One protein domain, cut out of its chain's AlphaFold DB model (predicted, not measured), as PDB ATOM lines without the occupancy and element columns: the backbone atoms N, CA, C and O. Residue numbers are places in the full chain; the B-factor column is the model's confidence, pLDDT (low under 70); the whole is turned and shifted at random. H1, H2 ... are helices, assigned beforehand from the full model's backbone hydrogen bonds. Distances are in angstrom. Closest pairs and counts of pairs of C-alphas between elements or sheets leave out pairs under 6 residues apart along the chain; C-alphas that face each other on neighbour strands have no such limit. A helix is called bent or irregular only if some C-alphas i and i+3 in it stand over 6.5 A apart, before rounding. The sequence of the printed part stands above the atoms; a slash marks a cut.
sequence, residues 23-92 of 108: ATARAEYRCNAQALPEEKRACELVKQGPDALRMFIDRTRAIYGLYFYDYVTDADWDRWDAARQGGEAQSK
ATOM      1  N   ALA A  23     -25.906  16.536 -37.989       57.31
ATOM      2  CA  ALA A  23     -27.260  16.249 -38.483       57.31
ATOM      3  C   ALA A  23     -27.806  17.381 -39.372       57.31
ATOM      4  O   ALA A  23     -28.406  17.126 -40.417       57.31
ATOM      5  N   THR A  24     -27.516  18.633 -39.012       61.34
ATOM      6  CA  THR A  24     -27.981  19.822 -39.741       61.34
ATOM      7  C   THR A  24     -27.400  19.888 -41.149       61.34
ATOM      8  O   THR A  24     -28.134  20.088 -42.112       61.34
ATOM      9  N   ALA A  25     -26.102  19.612 -41.298       64.56
ATOM     10  CA  ALA A  25     -25.410  19.693 -42.580       64.56
ATOM     11  C   ALA A  25     -25.960  18.715 -43.636       64.56
ATOM     12  O   ALA A  25     -25.964  19.034 -44.824       64.56
ATOM     13  N   ARG A  26     -26.445  17.532 -43.231       67.75
ATOM     14  CA  ARG A  26     -27.031  16.543 -44.157       67.75
ATOM     15  C   ARG A  26     -28.418  16.953 -44.637       67.75
ATOM     16  O   ARG A  26     -28.655  16.910 -45.841       67.75
ATOM     17  N   ALA A  27     -29.293  17.382 -43.730       73.00
ATOM     18  CA  ALA A  27     -30.624  17.861 -44.095       73.00
ATOM     19  C   ALA A  27     -30.541  19.128 -44.953       73.00
ATOM     20  O   ALA A  27     -31.197  19.238 -45.985       73.00
ATOM     21  N   GLU A  28     -29.658  20.054 -44.584       72.38
ATOM     22  CA  GLU A  28     -29.455  21.297 -45.318       72.38
ATOM     23  C   GLU A  28     -28.858  21.039 -46.708       72.38
ATOM     24  O   GLU A  28     -29.319  21.624 -47.686       72.38
ATOM     25  N   TYR A  29     -27.917  20.098 -46.837       72.62
ATOM     26  CA  TYR A  29     -27.422  19.645 -48.139       72.62
ATOM     27  C   TYR A  29     -28.536  19.020 -48.988       72.62
ATOM     28  O   TYR A  29     -28.710  19.411 -50.136       72.62
ATOM     29  N   ARG A  30     -29.332  18.104 -48.428       75.88
ATOM     30  CA  ARG A  30     -30.440  17.435 -49.135       75.88
ATOM     31  C   ARG A  30     -31.540  18.398 -49.565       75.88
ATOM     32  O   ARG A  30     -32.135  18.196 -50.613       75.88
ATOM     33  N   CYS A  31     -31.810  19.438 -48.781       78.00
ATOM     34  CA  CYS A  31     -32.838  20.419 -49.111       78.00
ATOM     35  C   CYS A  31     -32.342  21.530 -50.053       78.00
ATOM     36  O   CYS A  31     -33.156  22.095 -50.783       78.00
ATOM     37  N   ASN A  32     -31.038  21.838 -50.074       74.44
ATOM     38  CA  ASN A  32     -30.479  22.922 -50.898       74.44
ATOM     39  C   ASN A  32     -29.763  22.452 -52.177       74.44
ATOM     40  O   ASN A  32     -29.751  23.183 -53.167       74.44
ATOM     41  N   ALA A  33     -29.155  21.265 -52.196       62.41
ATOM     42  CA  ALA A  33     -28.349  20.790 -53.320       62.41
ATOM     43  C   ALA A  33     -29.155  19.839 -54.209       62.41
ATOM     44  O   ALA A  33     -29.537  18.778 -53.741       62.41
ATOM     45  N   GLN A  34     -29.401  20.231 -55.472       55.97
ATOM     46  CA  GLN A  34     -30.019  19.429 -56.557       55.97
ATOM     47  C   GLN A  34     -30.964  18.309 -56.085       55.97
ATOM     48  O   GLN A  34     -30.872  17.165 -56.524       55.97
ATOM     49  N   ALA A  35     -31.869  18.668 -55.180       66.81
ATOM     50  CA  ALA A  35     -32.751  17.725 -54.529       66.81
ATOM     51  C   ALA A  35     -33.727  17.172 -55.569       66.81
ATOM     52  O   ALA A  35     -34.354  17.957 -56.303       66.81
ATOM     53  N   LEU A  36     -33.863  15.847 -55.632       81.38
ATOM     54  CA  LEU A  36     -34.913  15.214 -56.428       81.38
ATOM     55  C   LEU A  36     -36.281  15.805 -56.016       81.38
ATOM     56  O   LEU A  36     -36.435  16.268 -54.879       81.38
ATOM     57  N   PRO A  37     -37.291  15.839 -56.904       85.44
ATOM     58  CA  PRO A  37     -38.603  16.407 -56.579       85.44
ATOM     59  C   PRO A  37     -39.199  15.870 -55.266       85.44
ATOM     60  O   PRO A  37     -39.826  16.609 -54.506       85.44
ATOM     61  N   GLU A  38     -38.959  14.597 -54.968       86.50
ATOM     62  CA  GLU A  38     -39.401  13.916 -53.755       86.50
ATOM     63  C   GLU A  38     -38.665  14.404 -52.503       86.50
ATOM     64  O   GLU A  38     -39.273  14.531 -51.442       86.50
ATOM     65  N   GLU A  39     -37.382  14.737 -52.627       87.50
ATOM     66  CA  GLU A  39     -36.581  15.306 -51.542       87.50
ATOM     67  C   GLU A  39     -37.039  16.728 -51.218       87.50
ATOM     68  O   GLU A  39     -37.221  17.063 -50.049       87.50
ATOM     69  N   LYS A  40     -37.348  17.541 -52.239       88.12
ATOM     70  CA  LYS A  40     -37.961  18.865 -52.030       88.12
ATOM     71  C   LYS A  40     -39.281  18.750 -51.282       88.12
ATOM     72  O   LYS A  40     -39.524  19.492 -50.332       88.12
ATOM     73  N   ARG A  41     -40.110  17.780 -51.673       89.25
ATOM     74  CA  ARG A  41     -41.386  17.515 -51.008       89.25
ATOM     75  C   ARG A  41     -41.196  17.071 -49.557       89.25
ATOM     76  O   ARG A  41     -41.937  17.534 -48.695       89.25
ATOM     77  N   ALA A  42     -40.201  16.232 -49.264       89.81
ATOM     78  CA  ALA A  42     -39.847  15.887 -47.887       89.81
ATOM     79  C   ALA A  42     -39.471  17.145 -47.078       89.81
ATOM     80  O   ALA A  42     -40.020  17.360 -45.999       89.81
ATOM     81  N   CYS A  43     -38.635  18.028 -47.630       89.00
ATOM     82  CA  CYS A  43     -38.241  19.287 -46.985       89.00
ATOM     83  C   CYS A  43     -39.421  20.248 -46.746       89.00
ATOM     84  O   CYS A  43     -39.452  20.965 -45.745       89.00
ATOM     85  N   GLU A  44     -40.419  20.274 -47.631       90.38
ATOM     86  CA  GLU A  44     -41.650  21.042 -47.410       90.38
ATOM     87  C   GLU A  44     -42.495  20.458 -46.271       90.38
ATOM     88  O   GLU A  44     -43.037  21.205 -45.453       90.38
ATOM     89  N   LEU A  45     -42.573  19.128 -46.175       92.00
ATOM     90  CA  LEU A  45     -43.351  18.435 -45.147       92.00
ATOM     91  C   LEU A  45     -42.743  18.557 -43.746       92.00
ATOM     92  O   LEU A  45     -43.497  18.577 -42.774       92.00
ATOM     93  N   VAL A  46     -41.423  18.740 -43.627       91.06
ATOM     94  CA  VAL A  46     -40.762  19.083 -42.350       91.06
ATOM     95  C   VAL A  46     -41.424  20.309 -41.701       91.06
ATOM     96  O   VAL A  46     -41.640  20.347 -40.488       91.06
ATOM     97  N   LYS A  47     -41.821  21.305 -42.506       87.25
ATOM     98  CA  LYS A  47     -42.483  22.523 -42.009       87.25
ATOM     99  C   LYS A  47     -43.910  22.270 -41.521       87.25
ATOM    100  O   LYS A  47     -44.390  23.021 -40.679       87.25
ATOM    101  N   GLN A  48     -44.580  21.244 -42.044       89.50
ATOM    102  CA  GLN A  48     -45.959  20.904 -41.677       89.50
ATOM    103  C   GLN A  48     -46.030  20.104 -40.377       89.50
ATOM    104  O   GLN A  48     -47.000  20.228 -39.634       89.50
ATOM    105  N   GLY A  49     -45.010  19.296 -40.088       90.81
ATOM    106  CA  GLY A  49     -44.922  18.555 -38.840       90.81
ATOM    107  C   GLY A  49     -44.292  17.175 -38.998       90.81
ATOM    108  O   GLY A  49     -44.154  16.661 -40.115       90.81
ATOM    109  N   PRO A  50     -43.948  16.537 -37.871       93.50
ATOM    110  CA  PRO A  50     -43.236  15.268 -37.883       93.50
ATOM    111  C   PRO A  50     -44.084  14.135 -38.478       93.50
ATOM    112  O   PRO A  50     -43.554  13.275 -39.179       93.50
ATOM    113  N   ASP A  51     -45.400  14.138 -38.263       94.50
ATOM    114  CA  ASP A  51     -46.282  13.067 -38.743       94.50
ATOM    115  C   ASP A  51     -46.518  13.134 -40.253       94.50
ATOM    116  O   ASP A  51     -46.505  12.106 -40.931       94.50
ATOM    117  N   ALA A  52     -46.649  14.344 -40.802       93.12
ATOM    118  CA  ALA A  52     -46.779  14.557 -42.242       93.12
ATOM    119  C   ALA A  52     -45.542  14.035 -42.993       93.12
ATOM    120  O   ALA A  52     -45.666  13.329 -43.999       93.12
ATOM    121  N   LEU A  53     -44.349  14.316 -42.460       94.19
ATOM    122  CA  LEU A  53     -43.096  13.802 -43.001       94.19
ATOM    123  C   LEU A  53     -42.989  12.276 -42.863       94.19
ATOM    124  O   LEU A  53     -42.617  11.607 -43.827       94.19
ATOM    125  N   ARG A  54     -43.353  11.707 -41.703       94.25
ATOM    126  CA  ARG A  54     -43.346  10.247 -41.496       94.25
ATOM    127  C   ARG A  54     -44.240   9.523 -42.488       94.25
ATOM    128  O   ARG A  54     -43.777   8.578 -43.112       94.25
ATOM    129  N   MET A  55     -45.480   9.978 -42.666       95.38
ATOM    130  CA  MET A  55     -46.416   9.354 -43.606       95.38
ATOM    131  C   MET A  55     -45.901   9.394 -45.045       95.38
ATOM    132  O   MET A  55     -46.023   8.416 -45.782       95.38
ATOM    133  N   PHE A  56     -45.314  10.520 -45.459       94.06
ATOM    134  CA  PHE A  56     -44.741  10.635 -46.795       94.06
ATOM    135  C   PHE A  56     -43.576   9.672 -46.990       94.06
ATOM    136  O   PHE A  56     -43.552   8.946 -47.984       94.06
ATOM    137  N   ILE A  57     -42.641   9.634 -46.040       93.81
ATOM    138  CA  ILE A  57     -41.464   8.771 -46.122       93.81
ATOM    139  C   ILE A  57     -41.869   7.307 -46.076       93.81
ATOM    140  O   ILE A  57     -41.406   6.547 -46.912       93.81
ATOM    141  N   ASP A  58     -42.774   6.910 -45.187       94.88
ATOM    142  CA  ASP A  58     -43.247   5.526 -45.109       94.88
ATOM    143  C   ASP A  58     -43.808   5.038 -46.455       94.88
ATOM    144  O   ASP A  58     -43.406   3.994 -46.972       94.88
ATOM    145  N   ARG A  59     -44.623   5.873 -47.113       92.38
ATOM    146  CA  ARG A  59     -45.201   5.568 -48.430       92.38
ATOM    147  C   ARG A  59     -44.178   5.538 -49.569       92.38
ATOM    148  O   ARG A  59     -44.387   4.846 -50.563       92.38
ATOM    149  N   THR A  60     -43.113   6.328 -49.474       90.06
ATOM    150  CA  THR A  60     -42.163   6.563 -50.576       90.06
ATOM    151  C   THR A  60     -40.839   5.826 -50.409       90.06
ATOM    152  O   THR A  60     -40.110   5.642 -51.385       90.06
ATOM    153  N   ARG A  61     -40.542   5.325 -49.207       88.94
ATOM    154  CA  ARG A  61     -39.285   4.661 -48.851       88.94
ATOM    155  C   ARG A  61     -38.965   3.480 -49.755       88.94
ATOM    156  O   ARG A  61     -37.815   3.329 -50.150       88.94
ATOM    157  N   ALA A  62     -39.961   2.669 -50.113       89.12
ATOM    158  CA  ALA A  62     -39.756   1.505 -50.974       89.12
ATOM    159  C   ALA A  62     -39.354   1.869 -52.417       89.12
ATOM    160  O   ALA A  62     -38.739   1.057 -53.099       89.12
ATOM    161  N   ILE A  63     -39.699   3.076 -52.876       90.19
ATOM    162  CA  ILE A  63     -39.483   3.524 -54.258       90.19
ATOM    163  C   ILE A  63     -38.209   4.367 -54.355       90.19
ATOM    164  O   ILE A  63     -37.402   4.175 -55.259       90.19
ATOM    165  N   TYR A  64     -38.022   5.285 -53.408       87.75
ATOM    166  CA  TYR A  64     -36.996   6.327 -53.482       87.75
ATOM    167  C   TYR A  64     -35.904   6.194 -52.413       87.75
ATOM    168  O   TYR A  64     -34.939   6.952 -52.425       87.75
ATOM    169  N   GLY A  65     -36.040   5.255 -51.469       88.12
ATOM    170  CA  GLY A  65     -35.038   5.028 -50.425       88.12
ATOM    171  C   GLY A  65     -34.862   6.198 -49.452       88.12
ATOM    172  O   GLY A  65     -33.779   6.358 -48.899       88.12
ATOM    173  N   LEU A  66     -35.896   7.024 -49.256       88.12
ATOM    174  CA  LEU A  66     -35.847   8.184 -48.359       88.12
ATOM    175  C   LEU A  66     -35.895   7.750 -46.885       88.12
ATOM    176  O   LEU A  66     -36.601   6.801 -46.531       88.12
ATOM    177  N   TYR A  67     -35.198   8.491 -46.020       89.56
ATOM    178  CA  TYR A  67     -35.165   8.255 -44.575       89.56
ATOM    179  C   TYR A  67     -35.499   9.515 -43.788       89.56
ATOM    180  O   TYR A  67     -35.028  10.600 -44.096       89.56
ATOM    181  N   PHE A  68     -36.286   9.363 -42.722       90.81
ATOM    182  CA  PHE A  68     -36.781  10.483 -41.915       90.81
ATOM    183  C   PHE A  68     -35.667  11.377 -41.371       90.81
ATOM    184  O   PHE A  68     -35.697  12.589 -41.557       90.81
ATOM    185  N   TYR A  69     -34.651  10.773 -40.765       88.88
ATOM    186  CA  TYR A  69     -33.549  11.502 -40.142       88.88
ATOM    187  C   TYR A  69     -32.610  12.191 -41.141       88.88
ATOM    188  O   TYR A  69     -31.787  12.993 -40.717       88.88
ATOM    189  N   ASP A  70     -32.746  11.933 -42.446       88.38
ATOM    190  CA  ASP A  70     -31.973  12.650 -43.464       88.38
ATOM    191  C   ASP A  70     -32.523  14.061 -43.736       88.38
ATOM    192  O   ASP A  70     -31.810  14.870 -44.323       88.38
ATOM    193  N   TYR A  71     -33.760  14.366 -43.321       87.56
ATOM    194  CA  TYR A  71     -34.439  15.643 -43.606       87.56
ATOM    195  C   TYR A  71     -34.741  16.478 -42.360       87.56
ATOM    196  O   TYR A  71     -35.253  17.586 -42.484       87.56
ATOM    197  N   VAL A  72     -34.463  15.953 -41.166       89.62
ATOM    198  CA  VAL A  72     -34.842  16.583 -39.897       89.62
ATOM    199  C   VAL A  72     -33.607  17.075 -39.167       89.62
ATOM    200  O   VAL A  72     -32.645  16.329 -38.987       89.62
ATOM    201  N   THR A  73     -33.661  18.323 -38.714       88.75
ATOM    202  CA  THR A  73     -32.624  18.936 -37.879       88.75
ATOM    203  C   THR A  73     -33.048  19.004 -36.414       88.75
ATOM    204  O   THR A  73     -34.232  18.902 -36.093       88.75
ATOM    205  N   ASP A  74     -32.095  19.240 -35.510       86.94
ATOM    206  CA  ASP A  74     -32.403  19.498 -34.095       86.94
ATOM    207  C   ASP A  74     -33.330  20.713 -33.920       86.94
ATOM    208  O   ASP A  74     -34.264  20.677 -33.126       86.94
ATOM    209  N   ALA A  75     -33.171  21.747 -34.752       87.69
ATOM    210  CA  ALA A  75     -34.051  22.914 -34.734       87.69
ATOM    211  C   ALA A  75     -35.502  22.580 -35.126       87.69
ATOM    212  O   ALA A  75     -36.439  23.242 -34.672       87.69
ATOM    213  N   ASP A  76     -35.715  21.568 -35.974       89.56
ATOM    214  CA  ASP A  76     -37.061  21.094 -36.300       89.56
ATOM    215  C   ASP A  76     -37.671  20.326 -35.122       89.56
ATOM    216  O   ASP A  76     -38.850  20.524 -34.823       89.56
ATOM    217  N   TRP A  77     -36.869  19.528 -34.407       88.75
ATOM    218  CA  TRP A  77     -37.300  18.871 -33.172       88.75
ATOM    219  C   TRP A  77     -37.732  19.873 -32.106       88.75
ATOM    220  O   TRP A  77     -38.841  19.748 -31.582       88.75
ATOM    221  N   ASP A  78     -36.911  20.891 -31.846       90.25
ATOM    222  CA  ASP A  78     -37.220  21.950 -30.882       90.25
ATOM    223  C   ASP A  78     -38.500  22.700 -31.270       90.25
ATOM    224  O   ASP A  78     -39.371  22.956 -30.435       90.25
ATOM    225  N   ARG A  79     -38.667  23.009 -32.565       90.19
ATOM    226  CA  ARG A  79     -39.877  23.667 -33.080       90.19
ATOM    227  C   ARG A  79     -41.124  22.820 -32.836       90.19
ATOM    228  O   ARG A  79     -42.157  23.353 -32.428       90.19
ATOM    229  N   TRP A  80     -41.061  21.520 -33.113       91.31
ATOM    230  CA  TRP A  80     -42.201  20.624 -32.926       91.31
ATOM    231  C   TRP A  80     -42.522  20.393 -31.449       91.31
ATOM    232  O   TRP A  80     -43.698  20.314 -31.090       91.31
ATOM    233  N   ASP A  81     -41.505  20.320 -30.588       90.62
ATOM    234  CA  ASP A  81     -41.698  20.240 -29.141       90.62
ATOM    235  C   ASP A  81     -42.388  21.499 -28.604       90.62
ATOM    236  O   ASP A  81     -43.422  21.394 -27.942       90.62
ATOM    237  N   ALA A  82     -41.915  22.685 -28.995       90.00
ATOM    238  CA  ALA A  82     -42.540  23.954 -28.629       90.00
ATOM    239  C   ALA A  82     -44.003  24.049 -29.106       90.00
ATOM    240  O   ALA A  82     -44.880  24.478 -28.352       90.00
ATOM    241  N   ALA A  83     -44.294  23.604 -30.333       88.06
ATOM    242  CA  ALA A  83     -45.656  23.589 -30.868       88.06
ATOM    243  C   ALA A  83     -46.589  22.660 -30.070       88.06
ATOM    244  O   ALA A  83     -47.733  23.022 -29.785       88.06
ATOM    245  N   ARG A  84     -46.098  21.484 -29.659       87.00
ATOM    246  CA  ARG A  84     -46.861  20.543 -28.828       87.00
ATOM    247  C   ARG A  84     -47.124  21.105 -27.431       87.00
ATOM    248  O   ARG A  84     -48.254  21.015 -26.959       87.00
ATOM    249  N   GLN A  85     -46.124  21.716 -26.798       84.75
ATOM    250  CA  GLN A  85     -46.293  22.361 -25.490       84.75
ATOM    251  C   GLN A  85     -47.306  23.515 -25.551       84.75
ATOM    252  O   GLN A  85     -48.144  23.653 -24.662       84.75
ATOM    253  N   GLY A  86     -47.289  24.309 -26.626       81.00
ATOM    254  CA  GLY A  86     -48.281  25.361 -26.855       81.00
ATOM    255  C   GLY A  86     -49.707  24.820 -27.015       81.00
ATOM    256  O   GLY A  86     -50.644  25.377 -26.447       81.00
ATOM    257  N   GLY A  87     -49.879  23.710 -27.742       77.38
ATOM    258  CA  GLY A  87     -51.175  23.038 -27.896       77.38
ATOM    259  C   GLY A  87     -51.705  22.424 -26.594       77.38
ATOM    260  O   GLY A  87     -52.898  22.523 -26.303       77.38
ATOM    261  N   GLU A  88     -50.821  21.847 -25.778       73.25
ATOM    262  CA  GLU A  88     -51.163  21.334 -24.448       73.25
ATOM    263  C   GLU A  88     -51.566  22.468 -23.498       73.25
ATOM    264  O   GLU A  88     -52.587  22.374 -22.812       73.25
ATOM    265  N   ALA A  89     -50.826  23.580 -23.510       71.50
ATOM    266  CA  ALA A  89     -51.159  24.763 -22.726       71.50
ATOM    267  C   ALA A  89     -52.530  25.340 -23.123       71.50
ATOM    268  O   ALA A  89     -53.352  25.612 -22.249       71.50
ATOM    269  N   GLN A  90     -52.812  25.460 -24.424       68.31
ATOM    270  CA  GLN A  90     -54.114  25.902 -24.941       68.31
ATOM    271  C   GLN A  90     -55.249  24.946 -24.543       68.31
ATOM    272  O   GLN A  90     -56.288  25.398 -24.066       68.31
ATOM    273  N   SER A  91     -55.045  23.628 -24.661       71.56
ATOM    274  CA  SER A  91     -56.037  22.637 -24.214       71.56
ATOM    275  C   SER A  91     -56.304  22.744 -22.717       71.56
ATOM    276  O   SER A  91     -57.454  22.760 -22.295       71.56
ATOM    277  N   LYS A  92     -55.261  22.879 -21.894       70.56
ATOM    278  CA  LYS A  92     -55.414  23.011 -20.441       70.56
ATOM    279  C   LYS A  92     -56.162  24.289 -20.049       70.56
ATOM    280  O   LYS A  92     -56.945  24.260 -19.103       70.56
TER     281      LYS A  92
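AT A GLANCE: This is residues 23 to 92 of the 108 residues of an uncharacterized protein of Betaproteobacteria bacterium (UniProt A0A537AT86). Look for a helical hairpin, H2 and H3 side by side, with the short helix H1 packed steeply on H2 and the long helix H4 leading away as an arm. The end of that arm, residues 84 to 92, sticks out from a body made by the rest. The printed part has 70 residues with four named helices, in the order H1, H2, H3, H4, and no named strand; the class is all helix. The whole is only just compact, close to loose, with a radius of gyration of the C-alphas of 13.2 A, and elongated, spanning 43 by 25 by 15 A.

IN THESE COORDINATES: Find C-alpha 23 at (-27.260, 16.249, -38.483); from there H1 runs to residue 32. H2 holds residues 37 to 48, 17.2 A long. H3, residues 50 to 64, measures 19.0 A and is irregular: C-alphas 59 and 62 are 7.3 A apart. H4, residues 74 to 92, runs 27.0 A to C-alpha 92 at (-55.414, 23.011, -20.441).

HOW THE PARTS SIT: Look first at Cys 31 and Cys 43, whose C-alphas, 5.9 A apart, are the closest of H1 and H2. These helices touch at a steep tilt of 58 degrees, opposite ways, H2 with residues 39 to 43 alone. H2 and H3 touch as a hairpin, at a shallow tilt of 15 degrees, opposite ways; their closest C-alphas are those of Leu 45 and Leu 53, 5.1 A apart. H1 and H3 are apart. H4 is close to H2 but not clearly touching, with the C-alphas of Val 46 and Asp 76 closest at 7.4 A. In H1 and H4 every O i to N i+4 pair is within hydrogen-bond range; in H2 6 of 8 are, in H3 9 of 11.

THE WHOLE: The C-alphas of Gln 34 and Lys 92, the two farthest apart, are 44.3 A apart. The printed part has no cut and no long link. The pLDDT is under 70 at residues 23 to 26, 33 to 35 and 90.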